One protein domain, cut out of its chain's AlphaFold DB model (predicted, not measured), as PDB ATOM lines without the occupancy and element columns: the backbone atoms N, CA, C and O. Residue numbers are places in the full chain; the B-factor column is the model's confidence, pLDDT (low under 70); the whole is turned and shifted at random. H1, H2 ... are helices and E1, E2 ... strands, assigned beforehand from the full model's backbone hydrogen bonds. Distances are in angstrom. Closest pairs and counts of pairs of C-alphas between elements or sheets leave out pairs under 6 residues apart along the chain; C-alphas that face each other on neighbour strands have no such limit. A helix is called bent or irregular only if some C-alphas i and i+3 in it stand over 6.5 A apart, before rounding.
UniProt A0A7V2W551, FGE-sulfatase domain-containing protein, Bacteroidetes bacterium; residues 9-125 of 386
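What this domain is: This is residues 9 to 125 of the 386 residues of the protein "FGE-sulfatase domain-containing protein" of Bacteroidetes bacterium (UniProt A0A7V2W551). A helical hairpin, the arm H4b of a bent helix and H5, forms the core of a helical part; H6 folds back over one side of it, and H2 crosses H4b on the other. Next to this part lies a small sheet of three short strands, with H1 over one face and H2 on the other, while residues 62 to 68 stick out as a free loop. The printed part has 117 residues, with named elements in the order E1 H1 E2 E3 H2 H3 H4 H5 H6; the sheet, ordered E1, E3, E2, is antiparallel. The class is mostly helix, and the whole is compact, with a radius of gyration of the C-alphas of 14.6 A and spans of 44 by 35 by 28 A.

Where its parts are: E1, residues 9 to 11, begins at C-alpha 9 (-39.923, -12.507, -33.944). H1, residues 16 to 25, is 14.3 A long and irregular: C-alphas 21 and 24 are 9.3 A apart. E2 is residues 26 to 28 and E3 residues 32 to 35. H2, residues 42 to 52, is 15.2 A long; H3 is residues 57 to 60. H4, residues 69 to 92, was assigned as one helix by its hydrogen bonds but is bent, C-alphas 78 and 81 being 6.8 A apart; its arms are H4a, residues 69 to 78, 15.2 A, and H4b, residues 81 to 92, 16.5 A, at a steep tilt of 51 degrees. H5, residues 96 to 112, is 25.3 A long and only just irregular, C-alphas 101 and 104 being 6.6 A apart. H6, residues 116 to 123, 10.1 A, is only just irregular, C-alphas 118 and 121 being 6.8 A apart; it ends at C-alpha 123 (-43.441, 12.863, -43.622).

How they stand to each other: E1 and E3 are antiparallel, with N 10 and O 33 at 2.8 A; E3 and E2 form an antiparallel hairpin, with N 27 and O 34 at 2.9 A. E1, H1 and E2 make a split strand-helix-strand unit, two strands running the same way with E3 between them, its crossover right-handed. H1 lies over E2 at a height over the sheet of 7.5 A; H2 is on the opposite face. H2 touches H4b, about perpendicular at 83 degrees, closest at the C-alphas of Lys 47 and Leu 86, 6.7 A. The hub is H5. H4b and H5 form a helical hairpin, a shallow tilt of 25 degrees, closest at the C-alphas of Arg 87 and Ala 99, 4.7 A. With residues 105 to 109 alone H5 touches H3, closest at the C-alphas of Leu 105 and Arg 60, 6.4 A. With residues 103 to 110 alone it touches H6, its helical hairpin partner, closest at the C-alphas of Ala 110 and Glu 116, 5.2 A. In H2 and H4b every O i to N i+4 pair is within hydrogen-bond range, against 4 of 6 in H1, 5 of 6 in H4a, 9 of 13 in H5 and 2 of 4 in H6; H3 is too short for such a pair.

The domain as a whole: The C-alphas farthest apart, of Arg 38 and Ala 65, are 44.3 A apart. The printed part has no cut, and no link is long. Mean pLDDT of the printed part is 81.5; residue 16, residues 63 to 68 and residues 117 to 125 are under 70.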
ATOM      1  N   TYR A   9     -39.256 -13.749 -33.589       89.69
ATOM      2  CA  TYR A   9     -39.923 -12.507 -33.944       89.69
ATOM      3  C   TYR A   9     -40.528 -11.863 -32.703       89.69
ATOM      4  O   TYR A   9     -41.108 -12.545 -31.861       89.69
ATOM      5  N   VAL A  10     -40.397 -10.545 -32.612       88.44
ATOM      6  CA  VAL A  10     -40.918  -9.715 -31.527       88.44
ATOM      7  C   VAL A  10     -41.880  -8.704 -32.140       88.44
ATOM      8  O   VAL A  10     -41.509  -8.002 -33.078       88.44
ATOM      9  N   ALA A  11     -43.118  -8.637 -31.655       86.81
ATOM     10  CA  ALA A  11     -44.118  -7.719 -32.201       86.81
ATOM     11  C   ALA A  11     -43.678  -6.252 -32.046       86.81
ATOM     12  O   ALA A  11     -43.028  -5.891 -31.067       86.81
ATOM     13  N   THR A  12     -44.057  -5.377 -32.978       82.88
ATOM     14  CA  THR A  12     -43.754  -3.937 -32.867       82.88
ATOM     15  C   THR A  12     -44.492  -3.248 -31.717       82.88
ATOM     16  O   THR A  12     -44.072  -2.172 -31.283       82.88
ATOM     17  N   SER A  13     -45.539  -3.894 -31.196       79.56
ATOM     18  CA  SER A  13     -46.352  -3.461 -30.060       79.56
ATOM     19  C   SER A  13     -45.756  -3.760 -28.684       79.56
ATOM     20  O   SER A  13     -46.312  -3.306 -27.685       79.56
ATOM     21  N   VAL A  14     -44.637  -4.494 -28.590       82.06
ATOM     22  CA  VAL A  14     -44.024  -4.747 -27.277       82.06
ATOM     23  C   VAL A  14     -43.528  -3.440 -26.635       82.06
ATOM     24  O   VAL A  14     -43.078  -2.534 -27.351       82.06
ATOM     25  N   PRO A  15     -43.558  -3.333 -25.293       75.56
ATOM     26  CA  PRO A  15     -43.052  -2.165 -24.582       75.56
ATOM     27  C   PRO A  15     -41.613  -1.799 -24.956       75.56
ATOM     28  O   PRO A  15     -40.768  -2.671 -25.173       75.56
ATOM     29  N   LYS A  16     -41.318  -0.492 -24.968       69.31
ATOM     30  CA  LYS A  16     -40.012   0.047 -25.377       69.31
ATOM     31  C   LYS A  16     -38.841  -0.602 -24.626       69.31
ATOM     32  O   LYS A  16     -37.895  -1.014 -25.278       69.31
ATOM     33  N   PHE A  17     -38.960  -0.813 -23.313       72.62
ATOM     34  CA  PHE A  17     -37.895  -1.416 -22.501       72.62
ATOM     35  C   PHE A  17     -37.486  -2.831 -22.956       72.62
ATOM     36  O   PHE A  17     -36.323  -3.201 -22.828       72.62
ATOM     37  N   ILE A  18     -38.412  -3.621 -23.526       73.00
ATOM     38  CA  ILE A  18     -38.098  -4.950 -24.082       73.00
ATOM     39  C   ILE A  18     -37.301  -4.807 -25.381       73.00
ATOM     40  O   ILE A  18     -36.403  -5.603 -25.650       73.00
ATOM     41  N   ARG A  19     -37.616  -3.787 -26.187       70.81
ATOM     42  CA  ARG A  19     -36.879  -3.489 -27.424       70.81
ATOM     43  C   ARG A  19     -35.477  -2.989 -27.104       70.81
ATOM     44  O   ARG A  19     -34.523  -3.487 -27.685       70.81
ATOM     45  N   ASP A  20     -35.366  -2.086 -26.135       73.81
ATOM     46  CA  ASP A  20     -34.093  -1.506 -25.701       73.81
ATOM     47  C   ASP A  20     -33.152  -2.591 -25.144       73.81
ATOM     48  O   ASP A  20     -31.967  -2.597 -25.459       73.81
ATOM     49  N   ALA A  21     -33.686  -3.581 -24.414       76.62
ATOM     50  CA  ALA A  21     -32.909  -4.715 -23.898       76.62
ATOM     51  C   ALA A  21     -32.337  -5.643 -24.990       76.62
ATOM     52  O   ALA A  21     -31.362  -6.353 -24.745       76.62
ATOM     53  N   LEU A  22     -32.945  -5.670 -26.180       75.38
ATOM     54  CA  LEU A  22     -32.492  -6.477 -27.320       75.38
ATOM     55  C   LEU A  22     -31.685  -5.657 -28.347       75.38
ATOM     56  O   LEU A  22     -31.047  -6.251 -29.221       75.38
ATOM     57  N   GLY A  23     -31.685  -4.326 -28.211       72.69
ATOM     58  CA  GLY A  23     -30.812  -3.379 -28.905       72.69
ATOM     59  C   GLY A  23     -30.705  -3.598 -30.416       72.69
ATOM     60  O   GLY A  23     -31.694  -3.856 -31.108       72.69
ATOM     61  N   ASP A  24     -29.469  -3.547 -30.916       78.19
ATOM     62  CA  ASP A  24     -29.123  -3.630 -32.345       78.19
ATOM     63  C   ASP A  24     -29.387  -5.002 -32.990       78.19
ATOM     64  O   ASP A  24     -29.213  -5.173 -34.196       78.19
ATOM     65  N   SER A  25     -29.820  -5.998 -32.210       85.44
ATOM     66  CA  SER A  25     -30.148  -7.335 -32.722       85.44
ATOM     67  C   SER A  25     -31.589  -7.451 -33.237       85.44
ATOM     68  O   SER A  25     -31.994  -8.532 -33.672       85.44
ATOM     69  N   LEU A  26     -32.393  -6.382 -33.177       83.75
ATOM     70  CA  LEU A  26     -33.771  -6.358 -33.673       83.75
ATOM     71  C   LEU A  26     -33.886  -5.634 -35.016       83.75
ATOM     72  O   LEU A  26     -33.681  -4.431 -35.123       83.75
ATOM     73  N   TYR A  27     -34.333  -6.361 -36.037       86.00
ATOM     74  CA  TYR A  27     -34.479  -5.831 -37.391       86.00
ATOM     75  C   TYR A  27     -35.944  -5.764 -37.805       86.00
ATOM     76  O   TYR A  27     -36.639  -6.780 -37.831       86.00
ATOM     77  N   LEU A  28     -36.429  -4.577 -38.163       87.06
ATOM     78  CA  LEU A  28     -37.826  -4.375 -38.548       87.06
ATOM     79  C   LEU A  28     -38.139  -5.073 -39.880       87.06
ATOM     80  O   LEU A  28     -37.497  -4.784 -40.888       87.06
ATOM     81  N   THR A  29     -39.135  -5.966 -39.892       90.25
ATOM     82  CA  THR A  29     -39.545  -6.738 -41.090       90.25
ATOM     83  C   THR A  29     -41.033  -6.592 -41.437       90.25
ATOM     84  O   THR A  29     -41.547  -7.300 -42.306       90.25
ATOM     85  N   GLY A  30     -41.736  -5.684 -40.753       89.12
ATOM     86  CA  GLY A  30     -43.185  -5.521 -40.830       89.12
ATOM     87  C   GLY A  30     -43.765  -5.082 -39.492       89.12
ATOM     88  O   GLY A  30     -43.163  -4.276 -38.795       89.12
ATOM     89  N   LEU A  31     -44.871  -5.711 -39.088       87.88
ATOM     90  CA  LEU A  31     -45.420  -5.631 -37.726       87.88
ATOM     91  C   LEU A  31     -44.605  -6.404 -36.672       87.88
ATOM     92  O   LEU A  31     -45.007  -6.524 -35.515       87.88
ATOM     93  N   ALA A  32     -43.458  -6.953 -37.066       90.31
ATOM     94  CA  ALA A  32     -42.549  -7.631 -36.165       90.31
ATOM     95  C   ALA A  32     -41.093  -7.293 -36.490       90.31
ATOM     96  O   ALA A  32     -40.686  -7.146 -37.651       90.31
ATOM     97  N   PHE A  33     -40.300  -7.232 -35.432       88.81
ATOM     98  CA  PHE A  33     -38.854  -7.290 -35.484       88.81
ATOM     99  C   PHE A  33     -38.417  -8.746 -35.562       88.81
ATOM    100  O   PHE A  33     -38.883  -9.577 -34.786       88.81
ATOM    101  N   LYS A  34     -37.501  -9.063 -36.469       91.06
ATOM    102  CA  LYS A  34     -36.770 -10.325 -36.443       91.06
ATOM    103  C   LYS A  34     -35.537 -10.139 -35.568       91.06
ATOM    104  O   LYS A  34     -34.722  -9.263 -35.854       91.06
ATOM    105  N   TYR A  35     -35.388 -10.973 -34.548       88.88
ATOM    106  CA  TYR A  35     -34.140 -11.051 -33.804       88.88
ATOM    107  C   TYR A  35     -33.084 -11.767 -34.650       88.88
ATOM    108  O   TYR A  35     -33.325 -12.857 -35.182       88.88
ATOM    109  N   SER A  36     -31.918 -11.147 -34.791       86.25
ATOM    110  CA  SER A  36     -30.765 -11.732 -35.460       86.25
ATOM    111  C   SER A  36     -29.479 -11.223 -34.807       86.25
ATOM    112  O   SER A  36     -29.276 -10.018 -34.753       86.25
ATOM    113  N   PRO A  37     -28.563 -12.103 -34.368       83.44
ATOM    114  CA  PRO A  37     -27.260 -11.678 -33.855       83.44
ATOM    115  C   PRO A  37     -26.314 -11.196 -34.968       83.44
ATOM    116  O   PRO A  37     -25.224 -10.709 -34.689       83.44
ATOM    117  N   ARG A  38     -26.692 -11.379 -36.240       83.56
ATOM    118  CA  ARG A  38     -25.944 -10.902 -37.407       83.56
ATOM    119  C   ARG A  38     -26.809  -9.948 -38.230       83.56
ATOM    120  O   ARG A  38     -27.980 -10.278 -38.457       83.56
ATOM    121  N   PRO A  39     -26.242  -8.845 -38.747       80.94
ATOM    122  CA  PRO A  39     -26.940  -7.977 -39.683       80.94
ATOM    123  C   PRO A  39     -27.444  -8.731 -40.910       80.94
ATOM    124  O   PRO A  39     -26.761  -9.605 -41.448       80.94
ATOM    125  N   PHE A  40     -28.645  -8.380 -41.359       87.44
ATOM    126  CA  PHE A  40     -29.197  -8.832 -42.632       87.44
ATOM    127  C   PHE A  40     -30.031  -7.717 -43.259       87.44
ATOM    128  O   PHE A  40     -30.451  -6.787 -42.571       87.44
ATOM    129  N   ASP A  41     -30.289  -7.827 -44.562       87.62
ATOM    130  CA  ASP A  41     -31.099  -6.854 -45.293       87.62
ATOM    131  C   ASP A  41     -32.585  -6.994 -44.933       87.62
ATOM    132  O   ASP A  41     -33.376  -7.702 -45.567       87.62
ATOM    133  N   ASN A  42     -32.964  -6.334 -43.847       90.25
ATOM    134  CA  ASN A  42     -34.330  -6.317 -43.362       90.25
ATOM    135  C   ASN A  42     -35.249  -5.465 -44.240       90.25
ATOM    136  O   ASN A  42     -36.451  -5.726 -44.271       90.25
ATOM    137  N   VAL A  43     -34.696  -4.510 -44.992       88.50
ATOM    138  CA  VAL A  43     -35.453  -3.663 -45.918       88.50
ATOM    139  C   VAL A  43     -35.911  -4.474 -47.128       88.50
ATOM    140  O   VAL A  43     -37.081  -4.387 -47.491       88.50
ATOM    141  N   ALA A  44     -35.064  -5.341 -47.691       90.00
ATOM    142  CA  ALA A  44     -35.464  -6.258 -48.761       90.00
ATOM    143  C   ALA A  44     -36.574  -7.225 -48.314       90.00
ATOM    144  O   ALA A  44     -37.547  -7.453 -49.039       90.00
ATOM    145  N   VAL A  45     -36.468  -7.763 -47.090       92.31
ATOM    146  CA  VAL A  45     -37.512  -8.625 -46.506       92.31
ATOM    147  C   VAL A  45     -38.812  -7.847 -46.302       92.31
ATOM    148  O   VAL A  45     -39.879  -8.334 -46.679       92.31
ATOM    149  N   LEU A  46     -38.730  -6.637 -45.748       91.44
ATOM    150  CA  LEU A  46     -39.872  -5.751 -45.553       91.44
ATOM    151  C   LEU A  46     -40.540  -5.391 -46.884       91.44
ATOM    152  O   LEU A  46     -41.759  -5.502 -46.983       91.44
ATOM    153  N   LYS A  47     -39.764  -5.026 -47.910       93.25
ATOM    154  CA  LYS A  47     -40.264  -4.737 -49.262       93.25
ATOM    155  C   LYS A  47     -41.038  -5.931 -49.812       93.25
ATOM    156  O   LYS A  47     -42.204  -5.790 -50.172       93.25
ATOM    157  N   ASN A  48     -40.447  -7.126 -49.777       93.88
ATOM    158  CA  ASN A  48     -41.116  -8.344 -50.230       93.88
ATOM    159  C   ASN A  48     -42.404  -8.638 -49.441       93.88
ATOM    160  O   ASN A  48     -43.416  -9.020 -50.029       93.88
ATOM    161  N   ASN A  49     -42.387  -8.451 -48.122       92.12
ATOM    162  CA  ASN A  49     -43.567  -8.642 -47.281       92.12
ATOM    163  C   ASN A  49     -44.674  -7.638 -47.626       92.12
ATOM    164  O   ASN A  49     -45.824  -8.027 -47.826       92.12
ATOM    165  N   TYR A  50     -44.325  -6.360 -47.755       91.44
ATOM    166  CA  TYR A  50     -45.268  -5.290 -48.052       91.44
ATOM    167  C   TYR A  50     -45.878  -5.407 -49.453       91.44
ATOM    168  O   TYR A  50     -47.077  -5.178 -49.633       91.44
ATOM    169  N   GLU A  51     -45.065  -5.746 -50.453       90.50
ATOM    170  CA  GLU A  51     -45.497  -5.833 -51.850       90.50
ATOM    171  C   GLU A  51     -46.284  -7.116 -52.139       90.50
ATOM    172  O   GLU A  51     -47.224  -7.071 -52.927       90.50
ATOM    173  N   LYS A  52     -45.930  -8.249 -51.510       91.44
ATOM    174  CA  LYS A  52     -46.456  -9.570 -51.906       91.44
ATOM    175  C   LYS A  52     -47.265 -10.307 -50.842       91.44
ATOM    176  O   LYS A  52     -47.859 -11.330 -51.167       91.44
ATOM    177  N   ARG A  53     -47.234  -9.880 -49.574       88.44
ATOM    178  CA  ARG A  53     -47.805 -10.666 -48.459       88.44
ATOM    179  C   ARG A  53     -48.786  -9.905 -47.574       88.44
ATOM    180  O   ARG A  53     -49.657 -10.536 -46.988       88.44
ATOM    181  N   PHE A  54     -48.648  -8.589 -47.428       87.94
ATOM    182  CA  PHE A  54     -49.530  -7.816 -46.554       87.94
ATOM    183  C   PHE A  54     -50.895  -7.571 -47.193       87.94
ATOM    184  O   PHE A  54     -50.985  -7.053 -48.306       87.94
ATOM    185  N   LEU A  55     -51.948  -7.871 -46.433       85.06
ATOM    186  CA  LEU A  55     -53.315  -7.454 -46.723       85.06
ATOM    187  C   LEU A  55     -53.493  -6.026 -46.207       85.06
ATOM    188  O   LEU A  55     -53.481  -5.792 -45.002       85.06
ATOM    189  N   LYS A  56     -53.595  -5.064 -47.124       85.19
ATOM    190  CA  LYS A  56     -53.524  -3.625 -46.808       85.19
ATOM    191  C   LYS A  56     -54.849  -2.901 -47.008       85.19
ATOM    192  O   LYS A  56     -54.928  -1.711 -46.726       85.19
ATOM    193  N   ASP A  57     -55.871  -3.598 -47.498       85.75
ATOM    194  CA  ASP A  57     -57.132  -2.975 -47.903       85.75
ATOM    195  C   ASP A  57     -57.815  -2.287 -46.717       85.75
ATOM    196  O   ASP A  57     -58.209  -1.132 -46.828       85.75
ATOM    197  N   HIS A  58     -57.793  -2.919 -45.540       83.62
ATOM    198  CA  HIS A  58     -58.318  -2.348 -44.293       83.62
ATOM    199  C   HIS A  58     -57.594  -1.076 -43.814       83.62
ATOM    200  O   HIS A  58     -58.154  -0.317 -43.034       83.62
ATOM    201  N   LEU A  59     -56.356  -0.833 -44.259       84.19
ATOM    202  CA  LEU A  59     -55.625   0.402 -43.945       84.19
ATOM    203  C   LEU A  59     -55.987   1.536 -44.913       84.19
ATOM    204  O   LEU A  59     -55.720   2.703 -44.638       84.19
ATOM    205  N   ARG A  60     -56.539   1.195 -46.082       83.19
ATOM    206  CA  ARG A  60     -56.860   2.137 -47.163       83.19
ATOM    207  C   ARG A  60     -58.325   2.530 -47.179       83.19
ATOM    208  O   ARG A  60     -58.630   3.648 -47.586       83.19
ATOM    209  N   ILE A  61     -59.208   1.628 -46.768       80.50
ATOM    210  CA  ILE A  61     -60.655   1.815 -46.730       80.50
ATOM    211  C   ILE A  61     -61.215   1.275 -45.417       80.50
ATOM    212  O   ILE A  61     -60.730   0.281 -44.881       80.50
ATOM    213  N   GLN A  62     -62.263   1.920 -44.916       71.62
ATOM    214  CA  GLN A  62     -63.004   1.410 -43.773       71.62
ATOM    215  C   GLN A  62     -63.942   0.304 -44.267       71.62
ATOM    216  O   GLN A  62     -64.837   0.574 -45.064       71.62
ATOM    217  N   LEU A  63     -63.693  -0.936 -43.843       69.50
ATOM    218  CA  LEU A  63     -64.448  -2.102 -44.314       69.50
ATOM    219  C   LEU A  63     -65.805  -2.250 -43.603       69.50
ATOM    220  O   LEU A  63     -66.758  -2.682 -44.240       69.50
ATOM    221  N   GLU A  64     -65.914  -1.842 -42.330       63.78
ATOM    222  CA  GLU A  64     -67.156  -1.893 -41.541       63.78
ATOM    223  C   GLU A  64     -67.252  -0.733 -40.526       63.78
ATOM    224  O   GLU A  64     -66.246  -0.147 -40.106       63.78
ATOM    225  N   ALA A  65     -68.480  -0.390 -40.117       62.88
ATOM    226  CA  ALA A  65     -68.745   0.535 -39.015       62.88
ATOM    227  C   ALA A  65     -68.529  -0.189 -37.674       62.88
ATOM    228  O   ALA A  65     -69.471  -0.658 -37.042       62.88
ATOM    229  N   ASP A  66     -67.265  -0.333 -37.281       60.75
ATOM    230  CA  ASP A  66     -66.885  -1.048 -36.065       60.75
ATOM    231  C   ASP A  66     -67.081  -0.178 -34.809       60.75
ATOM    232  O   ASP A  66     -66.586   0.948 -34.714       60.75
ATOM    233  N   THR A  67     -67.763  -0.737 -33.807       63.09
ATOM    234  CA  THR A  67     -67.886  -0.182 -32.447       63.09
ATOM    235  C   THR A  67     -66.534  -0.013 -31.731       63.09
ATOM    236  O   THR A  67     -66.452   0.723 -30.749       63.09
ATOM    237  N   GLY A  68     -65.471  -0.660 -32.228       66.06
ATOM    238  CA  GLY A  68     -64.092  -0.590 -31.738       66.06
ATOM    239  C   GLY A  68     -63.131   0.262 -32.577       66.06
ATOM    240  O   GLY A  68     -61.917   0.081 -32.454       66.06
ATOM    241  N   SER A  69     -63.623   1.185 -33.412       71.06
ATOM    242  CA  SER A  69     -62.805   1.991 -34.344       71.06
ATOM    243  C   SER A  69     -61.555   2.629 -33.712       71.06
ATOM    244  O   SER A  69     -60.481   2.607 -34.311       71.06
ATOM    245  N   ASN A  70     -61.647   3.099 -32.464       71.69
ATOM    246  CA  ASN A  70     -60.517   3.678 -31.724       71.69
ATOM    247  C   ASN A  70     -59.408   2.655 -31.406       71.69
ATOM    248  O   ASN A  70     -58.221   2.988 -31.428       71.69
ATOM    249  N   VAL A  71     -59.772   1.403 -31.109       77.69
ATOM    250  CA  VAL A  71     -58.808   0.326 -30.830       77.69
ATOM    251  C   VAL A  71     -58.106  -0.087 -32.118       77.69
ATOM    252  O   VAL A  71     -56.883  -0.222 -32.131       77.69
ATOM    253  N   ALA A  72     -58.859  -0.222 -33.213       81.75
ATOM    254  CA  ALA A  72     -58.300  -0.508 -34.532       81.75
ATOM    255  C   ALA A  72     -57.326   0.595 -34.978       81.75
ATOM    256  O   ALA A  72     -56.201   0.292 -35.376       81.75
ATOM    257  N   ALA A  73     -57.699   1.866 -34.814       81.88
ATOM    258  CA  ALA A  73     -56.829   3.001 -35.108       81.88
ATOM    259  C   ALA A  73     -55.534   2.979 -34.276       81.88
ATOM    260  O   ALA A  73     -54.436   3.134 -34.814       81.88
ATOM    261  N   SER A  74     -55.637   2.696 -32.972       79.69
ATOM    262  CA  SER A  74     -54.470   2.560 -32.094       79.69
ATOM    263  C   SER A  74     -53.551   1.409 -32.516       79.69
ATOM    264  O   SER A  74     -52.332   1.577 -32.551       79.69
ATOM    265  N   MET A  75     -54.109   0.259 -32.901       81.50
ATOM    266  CA  MET A  75     -53.331  -0.883 -33.392       81.50
ATOM    267  C   MET A  75     -52.683  -0.608 -34.751       81.50
ATOM    268  O   MET A  75     -51.542  -1.020 -34.985       81.50
ATOM    269  N   ASN A  76     -53.353   0.144 -35.626       86.75
ATOM    270  CA  ASN A  76     -52.834   0.484 -36.948       86.75
ATOM    271  C   ASN A  76     -51.562   1.349 -36.885       86.75
ATOM    272  O   ASN A  76     -50.723   1.277 -37.787       86.75
ATOM    273  N   MET A  77     -51.327   2.078 -35.786       83.25
ATOM    274  CA  MET A  77     -50.076   2.818 -35.558       83.25
ATOM    275  C   MET A  77     -48.825   1.936 -35.645       83.25
ATOM    276  O   MET A  77     -47.751   2.407 -36.023       83.25
ATOM    277  N   HIS A  78     -48.941   0.639 -35.349       83.81
ATOM    278  CA  HIS A  78     -47.820  -0.297 -35.411       83.81
ATOM    279  C   HIS A  78     -47.318  -0.578 -36.836       83.81
ATOM    280  O   HIS A  78     -46.201  -1.083 -36.986       83.81
ATOM    281  N   TYR A  79     -48.086  -0.214 -37.872       87.19
ATOM    282  CA  TYR A  79     -47.638  -0.261 -39.265       87.19
ATOM    283  C   TYR A  79     -46.726   0.913 -39.639       87.19
ATOM    284  O   TYR A  79     -45.913   0.774 -40.559       87.19
ATOM    285  N   LEU A  80     -46.819   2.052 -38.940       86.62
ATOM    286  CA  LEU A  80     -46.109   3.276 -39.318       86.62
ATOM    287  C   LEU A  80     -44.587   3.103 -39.415       86.62
ATOM    288  O   LEU A  80     -44.046   3.489 -40.449       86.62
ATOM    289  N   PRO A  81     -43.875   2.475 -38.453       84.12
ATOM    290  CA  PRO A  81     -42.423   2.314 -38.559       84.12
ATOM    291  C   PRO A  81     -41.996   1.588 -39.841       84.12
ATOM    292  O   PRO A  81     -41.021   1.968 -40.486       84.12
ATOM    293  N   ALA A  82     -42.751   0.559 -40.232       87.62
ATOM    294  CA  ALA A  82     -42.457  -0.249 -41.408       87.62
ATOM    295  C   ALA A  82     -42.773   0.513 -42.704       87.62
ATOM    296  O   ALA A  82     -41.959   0.529 -43.625       87.62
ATOM    297  N   ILE A  83     -43.924   1.186 -42.771       89.62
ATOM    298  CA  ILE A  83     -44.335   1.939 -43.965       89.62
ATOM    299  C   ILE A  83     -43.440   3.173 -44.168       89.62
ATOM    300  O   ILE A  83     -43.039   3.447 -45.297       89.62
ATOM    301  N   ILE A  84     -43.048   3.869 -43.096       85.06
ATOM    302  CA  ILE A  84     -42.113   5.006 -43.150       85.06
ATOM    303  C   ILE A  84     -40.730   4.546 -43.626       85.06
ATOM    304  O   ILE A  84     -40.154   5.166 -44.522       85.06
ATOM    305  N   LEU A  85     -40.200   3.444 -43.075       84.06
ATOM    306  CA  LEU A  85     -38.920   2.877 -43.515       84.06
ATOM    307  C   LEU A  85     -38.954   2.512 -45.007       84.06
ATOM    308  O   LEU A  85     -38.001   2.788 -45.735       84.06
ATOM    309  N   LEU A  86     -40.065   1.936 -45.469       89.12
ATOM    310  CA  LEU A  86     -40.237   1.549 -46.863       89.12
ATOM    311  C   LEU A  86     -40.396   2.757 -47.797       89.12
ATOM    312  O   LEU A  86     -39.780   2.773 -48.859       89.12
ATOM    313  N   ARG A  87     -41.137   3.797 -47.386       87.75
ATOM    314  CA  ARG A  87     -41.225   5.071 -48.123       87.75
ATOM    315  C   ARG A  87     -39.837   5.671 -48.313       87.75
ATOM    316  O   ARG A  87     -39.469   5.972 -49.441       87.75
ATOM    317  N   ARG A  88     -39.033   5.754 -47.244       81.44
ATOM    318  CA  ARG A  88     -37.644   6.251 -47.316       81.44
ATOM    319  C   ARG A  88     -36.784   5.417 -48.263       81.44
ATOM    320  O   ARG A  88     -35.999   5.983 -49.018       81.44
ATOM    321  N   HIS A  89     -36.939   4.093 -48.246       85.69
ATOM    322  CA  HIS A  89     -36.242   3.213 -49.182       85.69
ATOM    323  C   HIS A  89     -36.643   3.482 -50.638       85.69
ATOM    324  O   HIS A  89     -35.753   3.641 -51.465       85.69
ATOM    325  N   TYR A  90     -37.942   3.594 -50.942       87.62
ATOM    326  CA  TYR A  90     -38.420   3.907 -52.293       87.62
ATOM    327  C   TYR A  90     -37.963   5.279 -52.781       87.62
ATOM    328  O   TYR A  90     -37.541   5.412 -53.926       87.62
ATOM    329  N   THR A  91     -37.969   6.288 -51.910       80.56
ATOM    330  CA  THR A  91     -37.403   7.602 -52.230       80.56
ATOM    331  C   THR A  91     -35.909   7.491 -52.550       80.56
ATOM    332  O   THR A  91     -35.454   8.027 -53.556       80.56
ATOM    333  N   ALA A  92     -35.142   6.757 -51.738       75.56
ATOM    334  CA  ALA A  92     -33.703   6.586 -51.938       75.56
ATOM    335  C   ALA A  92     -33.347   5.731 -53.170       75.56
ATOM    336  O   ALA A  92     -32.275   5.918 -53.744       75.56
ATOM    337  N   SER A  93     -34.216   4.802 -53.580       80.56
ATOM    338  CA  SER A  93     -34.031   3.968 -54.775       80.56
ATOM    339  C   SER A  93     -34.545   4.616 -56.067       80.56
ATOM    340  O   SER A  93     -34.404   4.017 -57.133       80.56
ATOM    341  N   GLY A  94     -35.128   5.820 -55.997       83.00
ATOM    342  CA  GLY A  94     -35.741   6.501 -57.143       83.00
ATOM    343  C   GLY A  94     -37.101   5.925 -57.566       83.00
ATOM    344  O   GLY A  94     -37.624   6.294 -58.615       83.00
ATOM    345  N   GLU A  95     -37.706   5.038 -56.767       87.81
ATOM    346  CA  GLU A  95     -39.059   4.498 -56.974       87.81
ATOM    347  C   GLU A  95     -40.136   5.504 -56.489       87.81
ATOM    348  O   GLU A  95     -40.990   5.169 -55.665       87.81
ATOM    349  N   THR A  96     -40.107   6.750 -56.984       83.00
ATOM    350  CA  THR A  96     -40.896   7.887 -56.456       83.00
ATOM    351  C   THR A  96     -42.402   7.623 -56.410       83.00
ATOM    352  O   THR A  96     -43.025   7.865 -55.382       83.00
ATOM    353  N   SER A  97     -42.974   7.016 -57.455       89.69
ATOM    354  CA  SER A  97     -44.406   6.672 -57.497       89.69
ATOM    355  C   SER A  97     -44.824   5.761 -56.334       89.69
ATOM    356  O   SER A  97     -45.861   5.982 -55.716       89.69
ATOM    357  N   LYS A  98     -43.986   4.784 -55.957       90.06
ATOM    358  CA  LYS A  98     -44.273   3.924 -54.801       90.06
ATOM    359  C   LYS A  98     -44.150   4.678 -53.484       90.06
ATOM    360  O   LYS A  98     -44.872   4.363 -52.547       90.06
ATOM    361  N   ALA A  99     -43.227   5.634 -53.378       85.56
ATOM    362  CA  ALA A  99     -43.083   6.454 -52.177       85.56
ATOM    363  C   ALA A  99     -44.300   7.374 -51.974       85.56
ATOM    364  O   ALA A  99     -44.818   7.464 -50.858       85.56
ATOM    365  N   GLU A 100     -44.781   7.992 -53.053       87.50
ATOM    366  CA  GLU A 100     -45.970   8.850 -53.072       87.50
ATOM    367  C   GLU A 100     -47.239   8.071 -52.695       87.50
ATOM    368  O   GLU A 100     -48.042   8.554 -51.899       87.50
ATOM    369  N   GLU A 101     -47.390   6.823 -53.155       89.81
ATOM    370  CA  GLU A 101     -48.521   5.957 -52.779       89.81
ATOM    371  C   GLU A 101     -48.612   5.666 -51.270       89.81
ATOM    372  O   GLU A 101     -49.699   5.389 -50.750       89.81
ATOM    373  N   LEU A 102     -47.486   5.689 -50.549       90.19
ATOM    374  CA  LEU A 102     -47.456   5.400 -49.111       90.19
ATOM    375  C   LEU A 102     -47.849   6.598 -48.254       90.19
ATOM    376  O   LEU A 102     -48.245   6.421 -47.103       90.19
ATOM    377  N   GLU A 103     -47.746   7.812 -48.779       86.50
ATOM    378  CA  GLU A 103     -47.952   9.020 -47.990       86.50
ATOM    379  C   GLU A 103     -49.408   9.223 -47.535       86.50
ATOM    380  O   GLU A 103     -49.610   9.433 -46.333       86.50
ATOM    381  N   PRO A 104     -50.435   9.080 -48.399       88.81
ATOM    382  CA  PRO A 104     -51.830   9.130 -47.964       88.81
ATOM    383  C   PRO A 104     -52.147   8.073 -46.904       88.81
ATOM    384  O   PRO A 104     -52.905   8.334 -45.973       88.81
ATOM    385  N   LEU A 105     -51.530   6.893 -47.018       89.94
ATOM    386  CA  LEU A 105     -51.702   5.796 -46.072       89.94
ATOM    387  C   LEU A 105     -51.124   6.138 -44.692       89.94
ATOM    388  O   LEU A 105     -51.781   5.913 -43.680       89.94
ATOM    389  N   ILE A 106     -49.914   6.711 -44.648       89.19
ATOM    390  CA  ILE A 106     -49.278   7.163 -43.400       89.19
ATOM    391  C   ILE A 106     -50.121   8.257 -42.737       89.19
ATOM    392  O   ILE A 106     -50.397   8.161 -41.541       89.19
ATOM    393  N   LYS A 107     -50.549   9.270 -43.509       87.62
ATOM    394  CA  LYS A 107     -51.393  10.368 -43.007       87.62
ATOM    395  C   LYS A 107     -52.690   9.827 -42.420       87.62
ATOM    396  O   LYS A 107     -53.012  10.139 -41.281       87.62
ATOM    397  N   ARG A 108     -53.376   8.948 -43.154       88.44
ATOM    398  CA  ARG A 108     -54.629   8.329 -42.714       88.44
ATOM    399  C   ARG A 108     -54.478   7.580 -41.390       88.44
ATOM    400  O   ARG A 108     -55.234   7.859 -40.468       88.44
ATOM    401  N   ILE A 109     -53.498   6.678 -41.283       88.44
ATOM    402  CA  ILE A 109     -53.277   5.883 -40.062       88.44
ATOM    403  C   ILE A 109     -53.039   6.795 -38.852       88.44
ATOM    404  O   ILE A 109     -53.578   6.548 -37.776       88.44
ATOM    405  N   ALA A 110     -52.248   7.856 -39.019       84.81
ATOM    406  CA  ALA A 110     -51.968   8.789 -37.935       84.81
ATOM    407  C   ALA A 110     -53.183   9.644 -37.558       84.81
ATOM    408  O   ALA A 110     -53.417   9.853 -36.371       84.81
ATOM    409  N   THR A 111     -53.957  10.108 -38.543       86.12
ATOM    410  CA  THR A 111     -55.181  10.888 -38.316       86.12
ATOM    411  C   THR A 111     -56.248  10.069 -37.605       86.12
ATOM    412  O   THR A 111     -56.813  10.523 -36.616       86.12
ATOM    413  N   GLU A 112     -56.485   8.827 -38.033       86.19
ATOM    414  CA  GLU A 112     -57.445   7.941 -37.364       86.19
ATOM    415  C   GLU A 112     -57.054   7.676 -35.897       86.19
ATOM    416  O   GLU A 112     -57.923   7.473 -35.053       86.19
ATOM    417  N   ALA A 113     -55.758   7.724 -35.571       81.62
ATOM    418  CA  ALA A 113     -55.241   7.546 -34.214       81.62
ATOM    419  C   ALA A 113     -55.082   8.853 -33.404       81.62
ATOM    420  O   ALA A 113     -54.645   8.785 -32.250       81.62
ATOM    421  N   GLY A 114     -55.376  10.028 -33.979       80.81
ATOM    422  CA  GLY A 114     -55.141  11.336 -33.348       80.81
ATOM    423  C   GLY A 114     -53.661  11.612 -33.039       80.81
ATOM    424  O   GLY A 114     -53.315  12.089 -31.954       80.81
ATOM    425  N   LYS A 115     -52.761  11.191 -33.936       78.62
ATOM    426  CA  LYS A 115     -51.293  11.282 -33.814       78.62
ATOM    427  C   LYS A 115     -50.655  11.960 -35.030       78.62
ATOM    428  O   LYS A 115     -49.553  11.605 -35.438       78.62
ATOM    429  N   GLU A 116     -51.313  12.951 -35.613       75.81
ATOM    430  CA  GLU A 116     -50.840  13.684 -36.793       75.81
ATOM    431  C   GLU A 116     -49.488  14.373 -36.550       75.81
ATOM    432  O   GLU A 116     -48.598  14.324 -37.398       75.81
ATOM    433  N   GLU A 117     -49.274  14.929 -35.357       66.88
ATOM    434  CA  GLU A 117     -47.995  15.546 -34.973       66.88
ATOM    435  C   GLU A 117     -46.843  14.527 -34.920       66.88
ATOM    436  O   GLU A 117     -45.704  14.849 -35.258       66.88
ATOM    437  N   TYR A 118     -47.134  13.264 -34.577       64.75
ATOM    438  CA  TYR A 118     -46.129  12.200 -34.489       64.75
ATOM    439  C   TYR A 118     -45.485  11.897 -35.846       64.75
ATOM    440  O   TYR A 118     -44.298  11.565 -35.895       64.75
ATOM    441  N   ILE A 119     -46.248  12.018 -36.941       69.31
ATOM    442  CA  ILE A 119     -45.782  11.738 -38.306       69.31
ATOM    443  C   ILE A 119     -45.222  12.961 -39.032       69.31
ATOM    444  O   ILE A 119     -44.531  12.773 -40.032       69.31
ATOM    445  N   ALA A 120     -45.458  14.186 -38.550       63.69
ATOM    446  CA  ALA A 120     -44.982  15.413 -39.197       63.69
ATOM    447  C   ALA A 120     -43.452  15.406 -39.398       63.69
ATOM    448  O   ALA A 120     -42.965  15.704 -40.486       63.69
ATOM    449  N   GLN A 121     -42.704  14.924 -38.398       55.09
ATOM    450  CA  GLN A 121     -41.245  14.744 -38.463       55.09
ATOM    451  C   GLN A 121     -40.778  13.664 -39.464       55.09
ATOM    452  O   GLN A 121     -39.640  13.694 -39.929       55.09
ATOM    453  N   TYR A 122     -41.639  12.694 -39.797       58.97
ATOM    454  CA  TYR A 122     -41.311  11.560 -40.671       58.97
ATOM    455  C   TYR A 122     -41.809  11.744 -42.111       58.97
ATOM    456  O   TYR A 122     -41.219  11.178 -43.032       58.97
ATOM    457  N   LEU A 123     -42.881  12.518 -42.312       59.81
ATOM    458  CA  LEU A 123     -43.441  12.863 -43.622       59.81
ATOM    459  C   LEU A 123     -42.861  14.150 -44.206       59.81
ATOM    460  O   LEU A 123     -42.746  14.237 -45.423       59.81
ATOM    461  N   GLY A 124     -42.419  15.089 -43.361       50.28
ATOM    462  CA  GLY A 124     -41.661  16.274 -43.780       50.28
ATOM    463  C   GLY A 124     -40.293  15.954 -44.393       50.28
ATOM    464  O   GLY A 124     -39.609  16.844 -44.878       50.28
ATOM    465  N   GLN A 125     -39.897  14.679 -44.418       44.16
ATOM    466  CA  GLN A 125     -38.810  14.196 -45.260       44.16
ATOM    467  C   GLN A 125     -39.385  13.712 -46.596       44.16
ATOM    468  O   GLN A 125     -39.441  12.513 -46.889       44.16
TER     469      GLN A 125